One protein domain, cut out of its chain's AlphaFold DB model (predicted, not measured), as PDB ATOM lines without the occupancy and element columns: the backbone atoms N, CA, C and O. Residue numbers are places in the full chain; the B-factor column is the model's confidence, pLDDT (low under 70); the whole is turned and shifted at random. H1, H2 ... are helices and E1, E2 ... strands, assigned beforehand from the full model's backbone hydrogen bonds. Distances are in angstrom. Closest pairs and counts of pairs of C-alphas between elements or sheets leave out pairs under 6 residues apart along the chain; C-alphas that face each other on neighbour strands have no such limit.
ATOM      1  N   GLU A 162     -39.766   9.686  -7.691       91.94
ATOM      2  CA  GLU A 162     -40.704   8.992  -6.816       91.94
ATOM      3  C   GLU A 162     -42.016   8.630  -7.529       91.94
ATOM      4  O   GLU A 162     -42.455   7.482  -7.428       91.94
ATOM      5  N   HIS A 163     -42.639   9.560  -8.262       93.00
ATOM      6  CA  HIS A 163     -43.857   9.278  -9.026       93.00
ATOM      7  C   HIS A 163     -43.600   8.225 -10.110       93.00
ATOM      8  O   HIS A 163     -44.271   7.191 -10.132       93.00
ATOM      9  N   ALA A 164     -42.578   8.429 -10.949       95.25
ATOM     10  CA  ALA A 164     -42.184   7.444 -11.957       95.25
ATOM     11  C   ALA A 164     -41.867   6.079 -11.324       95.25
ATOM     12  O   ALA A 164     -42.309   5.044 -11.819       95.25
ATOM     13  N   GLY A 165     -41.178   6.067 -10.181       96.25
ATOM     14  CA  GLY A 165     -40.925   4.858  -9.408       96.25
ATOM     15  C   GLY A 165     -42.212   4.144  -9.005       96.25
ATOM     16  O   GLY A 165     -42.352   2.950  -9.273       96.25
ATOM     17  N   LYS A 166     -43.197   4.864  -8.449       95.94
ATOM     18  CA  LYS A 166     -44.507   4.294  -8.084       95.94
ATOM     19  C   LYS A 166     -45.191   3.626  -9.278       95.94
ATOM     20  O   LYS A 166     -45.729   2.534  -9.112       95.94
ATOM     21  N   LEU A 167     -45.134   4.229 -10.468       96.38
ATOM     22  CA  LEU A 167     -45.717   3.648 -11.686       96.38
ATOM     23  C   LEU A 167     -45.033   2.353 -12.118       96.38
ATOM     24  O   LEU A 167     -45.707   1.415 -12.541       96.38
ATOM     25  N   LEU A 168     -43.707   2.299 -11.994       97.38
ATOM     26  CA  LEU A 168     -42.906   1.116 -12.304       97.38
ATOM     27  C   LEU A 168     -42.985   0.038 -11.210       97.38
ATOM     28  O   LEU A 168     -42.507  -1.078 -11.418       97.38
ATOM     29  N   GLY A 169     -43.582   0.348 -10.057       96.81
ATOM     30  CA  GLY A 169     -43.593  -0.535  -8.897       96.81
ATOM     31  C   GLY A 169     -42.227  -0.611  -8.214       96.81
ATOM     32  O   GLY A 169     -41.817  -1.674  -7.754       96.81
ATOM     33  N   ALA A 170     -41.496   0.502  -8.153       97.31
ATOM     34  CA  ALA A 170     -40.151   0.580  -7.599       97.31
ATOM     35  C   ALA A 170     -39.869   1.895  -6.860       97.31
ATOM     36  O   ALA A 170     -40.569   2.892  -6.996       97.31
ATOM     37  N   ARG A 171     -38.794   1.902  -6.075       96.06
ATOM     38  CA  ARG A 171     -38.172   3.108  -5.542       96.06
ATOM     39  C   ARG A 171     -36.982   3.466  -6.420       96.06
ATOM     40  O   ARG A 171     -36.096   2.631  -6.616       96.06
ATOM     41  N   LEU A 172     -36.986   4.684  -6.948       96.75
ATOM     42  CA  LEU A 172     -35.927   5.199  -7.808       96.75
ATOM     43  C   LEU A 172     -35.151   6.307  -7.101       96.75
ATOM     44  O   LEU A 172     -35.748   7.135  -6.411       96.75
ATOM     45  N   GLY A 173     -33.843   6.337  -7.327       94.12
ATOM     46  CA  GLY A 173     -32.939   7.385  -6.871       94.12
ATOM     47  C   GLY A 173     -32.107   7.943  -8.029       94.12
ATOM     48  O   GLY A 173     -31.914   7.257  -9.038       94.12
ATOM     49  N   PRO A 174     -31.618   9.186  -7.931       93.19
ATOM     50  CA  PRO A 174     -30.668   9.717  -8.901       93.19
ATOM     51  C   PRO A 174     -29.313   9.002  -8.783       93.19
ATOM     52  O   PRO A 174     -28.913   8.587  -7.695       93.19
ATOM     53  N   ASP A 175     -28.595   8.887  -9.896       94.69
ATOM     54  CA  ASP A 175     -27.221   8.386  -9.960       94.69
ATOM     55  C   ASP A 175     -26.455   9.138 -11.063       94.69
ATOM     56  O   ASP A 175     -27.067   9.661 -11.996       94.69
ATOM     57  N   GLU A 176     -25.127   9.233 -10.973       90.12
ATOM     58  CA  GLU A 176     -24.329   9.959 -11.977       90.12
ATOM     59  C   GLU A 176     -24.345   9.256 -13.342       90.12
ATOM     60  O   GLU A 176     -24.302   9.907 -14.389       90.12
ATOM     61  N   GLU A 177     -24.439   7.925 -13.346       90.88
ATOM     62  CA  GLU A 177     -24.415   7.119 -14.567       90.88
ATOM     63  C   GLU A 177     -25.818   6.799 -15.112       90.88
ATOM     64  O   GLU A 177     -25.951   6.366 -16.263       90.88
ATOM     65  N   GLY A 178     -26.873   7.001 -14.317       95.06
ATOM     66  CA  GLY A 178     -28.227   6.579 -14.667       95.06
ATOM     67  C   GLY A 178     -29.280   6.880 -13.599       95.06
ATOM     68  O   GLY A 178     -29.197   7.859 -12.868       95.06
ATOM     69  N   ILE A 179     -30.301   6.025 -13.512       97.31
ATOM     70  CA  ILE A 179     -31.321   6.086 -12.451       97.31
ATOM     71  C   ILE A 179     -31.200   4.828 -11.602       97.31
ATOM     72  O   ILE A 179     -31.361   3.712 -12.101       97.31
ATOM     73  N   ARG A 180     -30.901   4.999 -10.318       96.88
ATOM     74  CA  ARG A 180     -30.750   3.900  -9.369       96.88
ATOM     75  C   ARG A 180     -32.108   3.268  -9.090       96.88
ATOM     76  O   ARG A 180     -33.033   3.941  -8.649       96.88
ATOM     77  N   LEU A 181     -32.217   1.966  -9.321       97.38
ATOM     78  CA  LEU A 181     -33.307   1.131  -8.837       97.38
ATOM     79  C   LEU A 181     -32.948   0.708  -7.410       97.38
ATOM     80  O   LEU A 181     -32.166  -0.219  -7.236       97.38
ATOM     81  N   GLU A 182     -33.463   1.427  -6.412       95.75
ATOM     82  CA  GLU A 182     -33.138   1.205  -4.992       95.75
ATOM     83  C   GLU A 182     -33.891   0.020  -4.391       95.75
ATOM     84  O   GLU A 182     -33.426  -0.594  -3.435       95.75
ATOM     85  N   ARG A 183     -35.116  -0.228  -4.873       96.44
ATOM     86  CA  ARG A 183     -35.959  -1.332  -4.408       96.44
ATOM     87  C   ARG A 183     -37.105  -1.592  -5.374       96.44
ATOM     88  O   ARG A 183     -37.751  -0.649  -5.823       96.44
ATOM     89  N   VAL A 184     -37.449  -2.855  -5.602       96.94
ATOM     90  CA  VAL A 184     -38.710  -3.236  -6.259       96.94
ATOM     91  C   VAL A 184     -39.794  -3.426  -5.196       96.94
ATOM     92  O   VAL A 184     -39.593  -4.138  -4.214       96.94
ATOM     93  N   ILE A 185     -40.924  -2.738  -5.354       96.31
ATOM     94  CA  ILE A 185     -42.018  -2.666  -4.371       96.31
ATOM     95  C   ILE A 185     -43.268  -3.407  -4.869       96.31
ATOM     96  O   ILE A 185     -44.005  -3.959  -4.056       96.31
ATOM     97  N   GLY A 186     -43.516  -3.432  -6.180       96.62
ATOM     98  CA  GLY A 186     -44.723  -4.022  -6.757       96.62
ATOM     99  C   GLY A 186     -44.692  -4.105  -8.287       96.62
ATOM    100  O   GLY A 186     -43.625  -3.972  -8.897       96.62
ATOM    101  N   PRO A 187     -45.849  -4.338  -8.930       96.62
ATOM    102  CA  PRO A 187     -45.926  -4.456 -10.379       96.62
ATOM    103  C   PRO A 187     -45.770  -3.088 -11.062       96.62
ATOM    104  O   PRO A 187     -46.169  -2.078 -10.482       96.62
ATOM    105  N   PRO A 188     -45.270  -3.044 -12.312       97.38
ATOM    106  CA  PRO A 188     -44.915  -4.188 -13.161       97.38
ATOM    107  C   PRO A 188     -43.575  -4.882 -12.847       97.38
ATOM    108  O   PRO A 188     -43.419  -6.045 -13.220       97.38
ATOM    109  N   LEU A 189     -42.613  -4.218 -12.193       97.12
ATOM    110  CA  LEU A 189     -41.241  -4.743 -12.071       97.12
ATOM    111  C   LEU A 189     -41.105  -5.983 -11.169       97.12
ATOM    112  O   LEU A 189     -40.232  -6.817 -11.427       97.12
ATOM    113  N   ASP A 190     -41.957  -6.153 -10.154       96.25
ATOM    114  CA  ASP A 190     -41.921  -7.319  -9.251       96.25
ATOM    115  C   ASP A 190     -42.040  -8.672  -9.977       96.25
ATOM    116  O   ASP A 190     -41.438  -9.665  -9.561       96.25
ATOM    117  N   ARG A 191     -42.724  -8.700 -11.125       96.38
ATOM    118  CA  ARG A 191     -42.939  -9.902 -11.946       96.38
ATOM    119  C   ARG A 191     -41.668 -10.457 -12.578       96.38
ATOM    120  O   ARG A 191     -41.661 -11.604 -13.017       96.38
ATOM    121  N   LEU A 192     -40.612  -9.652 -12.667       95.69
ATOM    122  CA  LEU A 192     -39.362 -10.028 -13.325       95.69
ATOM    123  C   LEU A 192     -38.321 -10.619 -12.366       95.69
ATOM    124  O   LEU A 192     -37.275 -11.086 -12.828       95.69
ATOM    125  N   SER A 193     -38.601 -10.618 -11.055       94.94
ATOM    126  CA  SER A 193     -37.654 -11.045 -10.012       94.94
ATOM    127  C   SER A 193     -36.285 -10.371 -10.174       94.94
ATOM    128  O   SER A 193     -35.245 -11.029 -10.192       94.94
ATOM    129  N   LEU A 194     -36.308  -9.053 -10.381       93.50
ATOM    130  CA  LEU A 194     -35.108  -8.230 -10.512       93.50
ATOM    131  C   LEU A 194     -34.354  -8.146  -9.179       93.50
ATOM    132  O   LEU A 194     -34.951  -8.294  -8.113       93.50
ATOM    133  N   GLY A 195     -33.046  -7.883  -9.244       87.00
ATOM    134  CA  GLY A 195     -32.246  -7.599  -8.050       87.00
ATOM    135  C   GLY A 195     -32.700  -6.316  -7.344       87.00
ATOM    136  O   GLY A 195     -33.243  -5.415  -7.985       87.00
ATOM    137  N   GLU A 196     -32.465  -6.237  -6.030       78.44
ATOM    138  CA  GLU A 196     -32.906  -5.105  -5.199       78.44
ATOM    139  C   GLU A 196     -32.138  -3.806  -5.488       78.44
ATOM    140  O   GLU A 196     -32.695  -2.737  -5.285       78.44
ATOM    141  N   GLU A 197     -30.927  -3.887  -6.050       90.69
ATOM    142  CA  GLU A 197     -30.098  -2.731  -6.404       90.69
ATOM    143  C   GLU A 197     -29.627  -2.832  -7.859       90.69
ATOM    144  O   GLU A 197     -28.772  -3.652  -8.205       90.69
ATOM    145  N   GLY A 198     -30.211  -2.011  -8.728       96.19
ATOM    146  CA  GLY A 198     -29.855  -1.935 -10.143       96.19
ATOM    147  C   GLY A 198     -29.641  -0.500 -10.602       96.19
ATOM    148  O   GLY A 198     -29.957   0.454  -9.895       96.19
ATOM    149  N   LEU A 199     -29.132  -0.338 -11.816       97.31
ATOM    150  CA  LEU A 199     -28.995   0.964 -12.457       97.31
ATOM    151  C   LEU A 199     -29.676   0.933 -13.821       97.31
ATOM    152  O   LEU A 199     -29.274   0.176 -14.703       97.31
ATOM    153  N   ILE A 200     -30.708   1.747 -14.004       97.81
ATOM    154  CA  ILE A 200     -31.329   1.959 -15.308       97.81
ATOM    155  C   ILE A 200     -30.373   2.842 -16.110       97.81
ATOM    156  O   ILE A 200     -30.009   3.928 -15.659       97.81
ATOM    157  N   LEU A 201     -29.965   2.372 -17.289       97.31
ATOM    158  CA  LEU A 201     -28.991   3.048 -18.151       97.31
ATOM    159  C   LEU A 201     -29.596   3.560 -19.459       97.31
ATOM    160  O   LEU A 201     -29.172   4.602 -19.960       97.31
ATOM    161  N   LEU A 202     -30.575   2.837 -20.015       97.19
ATOM    162  CA  LEU A 202     -31.288   3.227 -21.233       97.19
ATOM    163  C   LEU A 202     -32.797   3.265 -20.987       97.19
ATOM    164  O   LEU A 202     -33.324   2.378 -20.311       97.19
ATOM    165  N   ILE A 203     -33.470   4.232 -21.612       97.62
ATOM    166  CA  ILE A 203     -34.931   4.305 -21.718       97.62
ATOM    167  C   ILE A 203     -35.300   4.394 -23.202       97.62
ATOM    168  O   ILE A 203     -34.878   5.328 -23.886       97.62
ATOM    169  N   ASP A 204     -36.060   3.423 -23.712       96.19
ATOM    170  CA  ASP A 204     -36.393   3.281 -25.138       96.19
ATOM    171  C   ASP A 204     -35.137   3.354 -26.039       96.19
ATOM    172  O   ASP A 204     -35.108   4.027 -27.070       96.19
ATOM    173  N   GLY A 205     -34.047   2.712 -25.600       93.12
ATOM    174  CA  GLY A 205     -32.759   2.701 -26.304       93.12
ATOM    175  C   GLY A 205     -31.938   3.997 -26.214       93.12
ATOM    176  O   GLY A 205     -30.835   4.042 -26.760       93.12
ATOM    177  N   VAL A 206     -32.423   5.031 -25.519       93.12
ATOM    178  CA  VAL A 206     -31.709   6.304 -25.338       93.12
ATOM    179  C   VAL A 206     -30.950   6.311 -24.004       93.12
ATOM    180  O   VAL A 206     -31.565   6.022 -22.975       93.12
ATOM    181  N   PRO A 207     -29.643   6.645 -23.978       93.06
ATOM    182  CA  PRO A 207     -28.881   6.734 -22.735       93.06
ATOM    183  C   PRO A 207     -29.433   7.778 -21.768       93.06
ATOM    184  O   PRO A 207     -29.625   8.933 -22.139       93.06
ATOM    185  N   ILE A 208     -29.611   7.410 -20.498       94.12
ATOM    186  CA  ILE A 208     -30.139   8.329 -19.479       94.12
ATOM    187  C   ILE A 208     -29.264   9.575 -19.325       94.12
ATOM    188  O   ILE A 208     -29.790  10.681 -19.245       94.12
ATOM    189  N   ARG A 209     -27.936   9.427 -19.393       90.50
ATOM    190  CA  ARG A 209     -26.984  10.547 -19.292       90.50
ATOM    191  C   ARG A 209     -27.138  11.626 -20.370       90.50
ATOM    192  O   ARG A 209     -26.611  12.719 -20.212       90.50
ATOM    193  N   THR A 210     -27.794  11.319 -21.494       88.00
ATOM    194  CA  THR A 210     -28.057  12.305 -22.558       88.00
ATOM    195  C   THR A 210     -29.386  13.034 -22.364       88.00
ATOM    196  O   THR A 210     -29.691  13.946 -23.125       88.00
ATOM    197  N   LEU A 211     -30.183  12.625 -21.374       88.12
ATOM    198  CA  LEU A 211     -31.504  13.159 -21.073       88.12
ATOM    199  C   LEU A 211     -31.429  14.086 -19.858       88.12
ATOM    200  O   LEU A 211     -30.802  13.759 -18.851       88.12
ATOM    201  N   VAL A 212     -32.139  15.209 -19.915       86.94
ATOM    202  CA  VAL A 212     -32.375  16.046 -18.728       86.94
ATOM    203  C   VAL A 212     -33.369  15.360 -17.782       86.94
ATOM    204  O   VAL A 212     -34.209  14.586 -18.238       86.94
ATOM    205  N   ALA A 213     -33.322  15.660 -16.479       85.81
ATOM    206  CA  ALA A 213     -34.129  14.976 -15.455       85.81
ATOM    207  C   ALA A 213     -35.635  14.907 -15.787       85.81
ATOM    208  O   ALA A 213     -36.229  13.835 -15.724       85.81
ATOM    209  N   SER A 214     -36.232  16.012 -16.245       83.31
ATOM    210  CA  SER A 214     -37.649  16.046 -16.638       83.31
ATOM    211  C   SER A 214     -37.965  15.138 -17.835       83.31
ATOM    212  O   SER A 214     -39.055  14.585 -17.943       83.31
ATOM    213  N   GLU A 215     -37.017  14.967 -18.766       86.31
ATOM    214  CA  GLU A 215     -37.190  14.049 -19.898       86.31
ATOM    215  C   GLU A 215     -37.039  12.589 -19.458       86.31
ATOM    216  O   GLU A 215     -37.766  11.729 -19.952       86.31
ATOM    217  N   GLN A 216     -36.135  12.305 -18.513       94.00
ATOM    218  CA  GLN A 216     -36.011  10.975 -17.916       94.00
ATOM    219  C   GLN A 216     -37.342  10.547 -17.289       94.00
ATOM    220  O   GLN A 216     -37.867   9.492 -17.640       94.00
ATOM    221  N   ILE A 217     -37.917  11.393 -16.430       93.31
ATOM    222  CA  ILE A 217     -39.176  11.116 -15.727       93.31
ATOM    223  C   ILE A 217     -40.326  10.973 -16.722       93.31
ATOM    224  O   ILE A 217     -40.971   9.926 -16.742       93.31
ATOM    225  N   SER A 218     -40.511  11.942 -17.625       90.75
ATOM    226  CA  SER A 218     -41.556  11.872 -18.654       90.75
ATOM    227  C   SER A 218     -41.466  10.582 -19.477       90.75
ATOM    228  O   SER A 218     -42.474   9.918 -19.709       90.75
ATOM    229  N   ARG A 219     -40.262  10.151 -19.881       95.19
ATOM    230  CA  ARG A 219     -40.097   8.886 -20.615       95.19
ATOM    231  C   ARG A 219     -40.448   7.661 -19.776       95.19
ATOM    232  O   ARG A 219     -41.043   6.742 -20.329       95.19
ATOM    233  N   LEU A 220     -40.116   7.640 -18.486       97.00
ATOM    234  CA  LEU A 220     -40.538   6.560 -17.591       97.00
ATOM    235  C   LEU A 220     -42.068   6.521 -17.451       97.00
ATOM    236  O   LEU A 220     -42.656   5.449 -17.540       97.00
ATOM    237  N   GLU A 221     -42.724   7.676 -17.304       95.19
ATOM    238  CA  GLU A 221     -44.184   7.787 -17.148       95.19
ATOM    239  C   GLU A 221     -44.967   7.292 -18.372       95.19
ATOM    240  O   GLU A 221     -46.065   6.741 -18.235       95.19
ATOM    241  N   ARG A 222     -44.378   7.386 -19.574       94.88
ATOM    242  CA  ARG A 222     -44.983   6.891 -20.827       94.88
ATOM    243  C   ARG A 222     -45.294   5.398 -20.822       94.88
ATOM    244  O   ARG A 222     -46.049   4.954 -21.689       94.88
ATOM    245  N   CYS A 223     -44.782   4.633 -19.856       96.94
ATOM    246  CA  CYS A 223     -45.169   3.240 -19.660       96.94
ATOM    247  C   CYS A 223     -46.684   3.041 -19.466       96.94
ATOM    248  O   CYS A 223     -47.185   1.937 -19.683       96.94
ATOM    249  N   GLN A 224     -47.429   4.073 -19.048       95.88
ATOM    250  CA  GLN A 224     -48.893   4.014 -18.961       95.88
ATOM    251  C   GLN A 224     -49.567   3.992 -20.345       95.88
ATOM    252  O   GLN A 224     -50.601   3.348 -20.532       95.88
ATOM    253  N   GLU A 225     -48.977   4.682 -21.321       93.62
ATOM    254  CA  GLU A 225     -49.539   4.864 -22.661       93.62
ATOM    255  C   GLU A 225     -49.094   3.756 -23.618       93.62
ATOM    256  O   GLU A 225     -49.895   3.211 -24.381       93.62
ATOM    257  N   LYS A 226     -47.808   3.406 -23.564       95.88
ATOM    258  CA  LYS A 226     -47.154   2.453 -24.464       95.88
ATOM    259  C   LYS A 226     -46.146   1.584 -23.699       95.88
ATOM    260  O   LYS A 226     -45.711   1.982 -22.622       95.88
ATOM    261  N   PRO A 227     -45.740   0.424 -24.243       97.81
ATOM    262  CA  PRO A 227     -44.631  -0.334 -23.678       97.81
ATOM    263  C   PRO A 227     -43.357   0.519 -23.599       97.81
ATOM    264  O   PRO A 227     -43.031   1.246 -24.542       97.81
ATOM    265  N   LEU A 228     -42.674   0.425 -22.464       97.88
ATOM    266  CA  LEU A 228     -41.416   1.087 -22.147       97.88
ATOM    267  C   LEU A 228     -40.298   0.049 -22.141       97.88
ATOM    268  O   LEU A 228     -40.398  -0.946 -21.419       97.88
ATOM    269  N   GLU A 229     -39.224   0.288 -22.891       98.44
ATOM    270  CA  GLU A 229     -38.038  -0.566 -22.840       98.44
ATOM    271  C   GLU A 229     -36.976   0.033 -21.914       98.44
ATOM    272  O   GLU A 229     -36.558   1.178 -22.090       98.44
ATOM    273  N   LEU A 230     -36.492  -0.755 -20.953       98.31
ATOM    274  CA  LEU A 230     -35.402  -0.384 -20.056       98.31
ATOM    275  C   LEU A 230     -34.210  -1.326 -20.227       98.31
ATOM    276  O   LEU A 230     -34.378  -2.538 -20.370       98.31
ATOM    277  N   LEU A 231     -32.998  -0.775 -20.140       97.88
ATOM    278  CA  LEU A 231     -31.778  -1.556 -19.915       97.88
ATOM    279  C   LEU A 231     -31.294  -1.314 -18.485       97.88
ATOM    280  O   LEU A 231     -30.896  -0.197 -18.155       97.88
ATOM    281  N   LEU A 232     -31.315  -2.360 -17.662       97.81
ATOM    282  CA  LEU A 232     -30.865  -2.329 -16.275       97.81
ATOM    283  C   LEU A 232     -29.514  -3.028 -16.148       97.81
ATOM    284  O   LEU A 232     -29.327  -4.106 -16.705       97.81
ATOM    285  N   ARG A 233     -28.590  -2.432 -15.396       96.81
ATOM    286  CA  ARG A 233     -27.312  -3.026 -14.997       96.81
ATOM    287  C   ARG A 233     -27.390  -3.481 -13.543       96.81
ATOM    288  O   ARG A 233     -27.809  -2.714 -12.680       96.81
ATOM    289  N   TYR A 234     -26.930  -4.697 -13.285       95.50
ATOM    290  CA  TYR A 234     -26.732  -5.279 -11.959       95.50
ATOM    291  C   TYR A 234     -25.308  -5.825 -11.850       95.50
ATOM    292  O   TYR A 234     -24.649  -6.062 -12.863       95.50
ATOM    293  N   GLY A 235     -24.862  -6.130 -10.636       87.62
ATOM    294  CA  GLY A 235     -23.564  -6.765 -10.405       87.62
ATOM    295  C   GLY A 235     -22.492  -5.794  -9.918       87.62
ATOM    296  O   GLY A 235     -22.785  -4.653  -9.568       87.62
ATOM    297  N   GLY A 236     -21.263  -6.299  -9.818       72.25
ATOM    298  CA  GLY A 236     -20.208  -5.722  -8.983       72.25
ATOM    299  C   GLY A 236     -18.838  -5.673  -9.659       72.25
ATOM    300  O   GLY A 236     -18.738  -5.430 -10.858       72.25
ATOM    301  N   ARG A 237     -17.782  -5.863  -8.856       80.25
ATOM    302  CA  ARG A 237     -16.379  -5.592  -9.229       80.25
ATOM    303  C   ARG A 237     -15.865  -6.410 -10.417       80.25
ATOM    304  O   ARG A 237     -15.113  -5.866 -11.213       80.25
ATOM    305  N   ASP A 238     -16.276  -7.672 -10.546       88.81
ATOM    306  CA  ASP A 238     -15.688  -8.593 -11.533       88.81
ATOM    307  C   ASP A 238     -16.562  -8.778 -12.780       88.81
ATOM    308  O   ASP A 238     -16.069  -8.834 -13.907       88.81
ATOM    309  N   GLU A 239     -17.880  -8.843 -12.588       93.31
ATOM    310  CA  GLU A 239     -18.854  -9.068 -13.652       93.31
ATOM    311  C   GLU A 239     -20.067  -8.157 -13.462       93.31
ATOM    312  O   GLU A 239     -20.585  -7.971 -12.352       93.31
ATOM    313  N   VAL A 240     -20.534  -7.615 -14.581       95.00
ATOM    314  CA  VAL A 240     -21.777  -6.862 -14.683       95.00
ATOM    315  C   VAL A 240     -22.775  -7.664 -15.504       95.00
ATOM    316  O   VAL A 240     -22.446  -8.271 -16.522       95.00
ATOM    317  N   SER A 241     -24.024  -7.667 -15.066       95.94
ATOM    318  CA  SER A 241     -25.129  -8.266 -15.803       95.94
ATOM    319  C   SER A 241     -26.079  -7.182 -16.273       95.94
ATOM    320  O   SER A 241     -26.317  -6.198 -15.575       95.94
ATOM    321  N   PHE A 242     -26.613  -7.362 -17.470       97.19
ATOM    322  CA  PHE A 242     -27.576  -6.459 -18.064       97.19
ATOM    323  C   PHE A 242     -28.882  -7.199 -18.288       97.19
ATOM    324  O   PHE A 242     -28.901  -8.284 -18.871       97.19
ATOM    325  N   GLU A 243     -29.985  -6.602 -17.860       97.50
ATOM    326  CA  GLU A 243     -31.322  -7.077 -18.183       97.50
ATOM    327  C   GLU A 243     -32.027  -6.029 -19.029       97.50
ATOM    328  O   GLU A 243     -32.204  -4.884 -18.616       97.50
ATOM    329  N   ARG A 244     -32.426  -6.428 -20.236       97.81
ATOM    330  CA  ARG A 244     -33.316  -5.631 -21.071       97.81
ATOM    331  C   ARG A 244     -34.731  -6.089 -20.798       97.81
ATOM    332  O   ARG A 244     -35.028  -7.282 -20.921       97.81
ATOM    333  N   VAL A 245     -35.589  -5.160 -20.421       98.31
ATOM    334  CA  VAL A 245     -36.966  -5.449 -20.030       98.31
ATOM    335  C   VAL A 245     -37.904  -4.518 -20.772       98.31
ATOM    336  O   VAL A 245     -37.567  -3.374 -21.053       98.31
ATOM    337  N   GLU A 246     -39.082  -5.024 -21.082       98.44
ATOM    338  CA  GLU A 246     -40.198  -4.255 -21.609       98.44
ATOM    339  C   GLU A 246     -41.306  -4.276 -20.565       98.44
ATOM    340  O   GLU A 246     -41.617  -5.337 -20.015       98.44
ATOM    341  N   LEU A 247     -41.887  -3.121 -20.267       97.81
ATOM    342  CA  LEU A 247     -42.926  -3.005 -19.253       97.81
ATOM    343  C   LEU A 247     -44.050  -2.070 -19.687       97.81
ATOM    344  O   LEU A 247     -43.851  -1.138 -20.460       97.81
ATOM    345  N   ARG A 248     -45.237  -2.309 -19.140       97.94
ATOM    346  CA  ARG A 248     -46.410  -1.448 -19.248       97.94
ATOM    347  C   ARG A 248     -46.933  -1.173 -17.846       97.94
ATOM    348  O   ARG A 248     -47.006  -2.089 -17.031       97.94
ATOM    349  N   CYS A 249     -47.297   0.070 -17.573       97.38
ATOM    350  CA  CYS A 249     -47.827   0.515 -16.289       97.38
ATOM    351  C   CYS A 249     -49.358   0.608 -16.309       97.38
ATOM    352  O   CYS A 249     -49.992   0.572 -17.364       97.38
ATOM    353  N   GLY A 250     -49.958   0.758 -15.125       94.25
ATOM    354  CA  GLY A 250     -51.403   0.925 -14.949       94.25
ATOM    355  C   GLY A 250     -52.132  -0.359 -14.525       94.25
ATOM    356  O   GLY A 250     -51.502  -1.308 -14.065       94.25
ATOM    357  N   PRO A 251     -53.472  -0.418 -14.649       93.12
ATOM    358  CA  PRO A 251     -54.271  -1.555 -14.170       93.12
ATOM    359  C   PRO A 251     -53.934  -2.884 -14.858       93.12
ATOM    360  O   PRO A 251     -54.014  -3.944 -14.245       93.12
ATOM    361  N   ALA A 252     -53.529  -2.810 -16.127       93.75
ATOM    362  CA  ALA A 252     -53.020  -3.929 -16.911       93.75
ATOM    363  C   ALA A 252     -51.483  -3.945 -16.905       93.75
ATOM    364  O   ALA A 252     -50.863  -4.161 -17.943       93.75
ATOM    365  N   ALA A 253     -50.868  -3.638 -15.756       96.69
ATOM    366  CA  ALA A 253     -49.420  -3.643 -15.625       96.69
ATOM    367  C   ALA A 253     -48.865  -4.993 -16.083       96.69
ATOM    368  O   ALA A 253     -49.373  -6.040 -15.675       96.69
ATOM    369  N   GLU A 254     -47.834  -4.971 -16.916       97.50
ATOM    370  CA  GLU A 254     -47.180  -6.146 -17.489       97.50
ATOM    371  C   GLU A 254     -45.680  -5.892 -17.575       97.50
ATOM    372  O   GLU A 254     -45.240  -4.755 -17.732       97.50
ATOM    373  N   ALA A 255     -44.890  -6.954 -17.468       97.88
ATOM    374  CA  ALA A 255     -43.452  -6.885 -17.644       97.88
ATOM    375  C   ALA A 255     -42.948  -8.159 -18.308       97.88
ATOM    376  O   ALA A 255     -43.397  -9.263 -17.987       97.88
ATOM    377  N   ARG A 256     -41.985  -8.004 -19.212       98.19
ATOM    378  CA  ARG A 256     -41.325  -9.099 -19.913       98.19
ATOM    379  C   ARG A 256     -39.828  -8.836 -19.990       98.19
ATOM    380  O   ARG A 256     -39.389  -7.792 -20.461       98.19
ATOM    381  N   ARG A 257     -39.027  -9.822 -19.584       98.12
ATOM    382  CA  ARG A 257     -37.583  -9.818 -19.837       98.12
ATOM    383  C   ARG A 257     -37.348 -10.115 -21.320       98.12
ATOM    384  O   ARG A 257     -37.740 -11.178 -21.796       98.12
ATOM    385  N   LEU A 258     -36.718  -9.185 -22.030       97.50
ATOM    386  CA  LEU A 258     -36.346  -9.334 -23.438       97.50
ATOM    387  C   LEU A 258     -35.006 -10.059 -23.585       97.50
ATOM    388  O   LEU A 258     -34.867 -10.950 -24.419       97.50
ATOM    389  N   SER A 259     -34.023  -9.707 -22.755       96.38
ATOM    390  CA  SER A 259     -32.721 -10.372 -22.735       96.38
ATOM    391  C   SER A 259     -32.048 -10.245 -21.374       96.38
ATOM    392  O   SER A 259     -32.272  -9.276 -20.650       96.38
ATOM    393  N   LYS A 260     -31.172 -11.200 -21.060       96.38
ATOM    394  CA  LYS A 260     -30.225 -11.119 -19.949       96.38
ATOM    395  C   LYS A 260     -28.845 -11.480 -20.468       96.38
ATOM    396  O   LYS A 260     -28.677 -12.541 -21.063       96.38
ATOM    397  N   THR A 261     -27.891 -10.585 -20.280       96.19
ATOM    398  CA  THR A 261     -26.510 -10.757 -20.727       96.19
ATOM    399  C   THR A 261     -25.571 -10.480 -19.568       96.19
ATOM    400  O   THR A 261     -25.955  -9.858 -18.576       96.19
ATOM    401  N   SER A 262     -24.344 -10.969 -19.671       94.81
ATOM    402  CA  SER A 262     -23.282 -10.604 -18.750       94.81
ATOM    403  C   SER A 262     -22.034 -10.196 -19.516       94.81
ATOM    404  O   SER A 262     -21.823 -10.574 -20.675       94.81
ATOM    405  N   ALA A 263     -21.252  -9.340 -18.879       94.31
ATOM    406  CA  ALA A 263     -19.990  -8.849 -19.382       94.31
ATOM    407  C   ALA A 263     -19.001  -8.753 -18.218       94.31
ATOM    408  O   ALA A 263     -19.397  -8.379 -17.109       94.31
ATOM    409  N   PRO A 264     -17.714  -9.050 -18.456       94.81
ATOM    410  CA  PRO A 264     -16.694  -8.759 -17.466       94.81
ATOM    411  C   PRO A 264     -16.675  -7.250 -17.205       94.81
ATOM    412  O   PRO A 264     -16.967  -6.458 -18.106       94.81
ATOM    413  N   HIS A 265     -16.310  -6.845 -15.991       93.06
ATOM    414  CA  HIS A 265     -16.111  -5.428 -15.695       93.06
ATOM    415  C   HIS A 265     -15.080  -4.819 -16.656       93.06
ATOM    416  O   HIS A 265     -15.323  -3.770 -17.256       93.06
TER     417      HIS A 265
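What this domain is: This is residues 162 to 265 of the 387 residues of an uncharacterized protein of Myxococcales bacterium (UniProt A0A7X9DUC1). One strongly twisted sheet of six strands turns from a short hairpin, E1 and E2, through E3 into a long ribbon, E4, E5 and E6. H1 and H3 pack side by side on the sheet, while tiny H2 is on the opposite face from H3 and packs on E6. The printed part has 104 residues, with three named helices and six named strands in the order H1 E1 E2 H2 E3 H3 E4 E5 E6. The sheet's order is E1 E2 E3 E4 E5 E6, all antiparallel; the class is mixed. The whole is compact, with a radius of gyration of the C-alphas of 12.5 A and spans of 39 by 29 by 21 A.

How they stand to each other: H1, residues 162 to 168, is on the sheet at a height of 6.5 A. E1, residues 170 to 174, and E2, residues 179 to 184, form a hairpin with N 171 and O 183 at 2.8 A. H2, residues 189 to 192, comes closest to E6, residues 254 to 264, at the C-alphas of Leu 189 and Ala 255, 6.4 A. E3, residues 198 to 203, pairs with E2 through N 181 and O 198, 2.8 A. H3, residues 213 to 224, touches H1, closest at the C-alphas of Ala 164 and Glu 221, 5.6 A, at a shallow tilt of 33 degrees, only just short of steep, the same way. E4, residues 228 to 235, pairs with E3 through N 199 and O 233, 2.9 A. E4, E5, residues 239 to 248, and E6 form a meander, each strand the antiparallel neighbour of the one before, with N 230 and O 245 at 2.8 A and N 242 and O 261 at 2.8 A. Every O i to N i+4 pair is within hydrogen-bond range in H1 and 6 of 8 are in H3; H2 is too short for one.

Where its parts are: H1 begins at C-alpha 162, (-40.704, 8.992, -6.816). H3 measures 18.7 A, E4 22.8 A, E5 29.1 A and E6 30.6 A, from first to last C-alpha. E6 ends at C-alpha 264, (-16.694, -8.759, -17.466).

The domain as a whole: The C-alphas of Asp 238 and Pro 251, the two farthest apart, are 39.3 A apart. The printed part has no cut, no link is long, and no printed residue is under 70 in pLDDT.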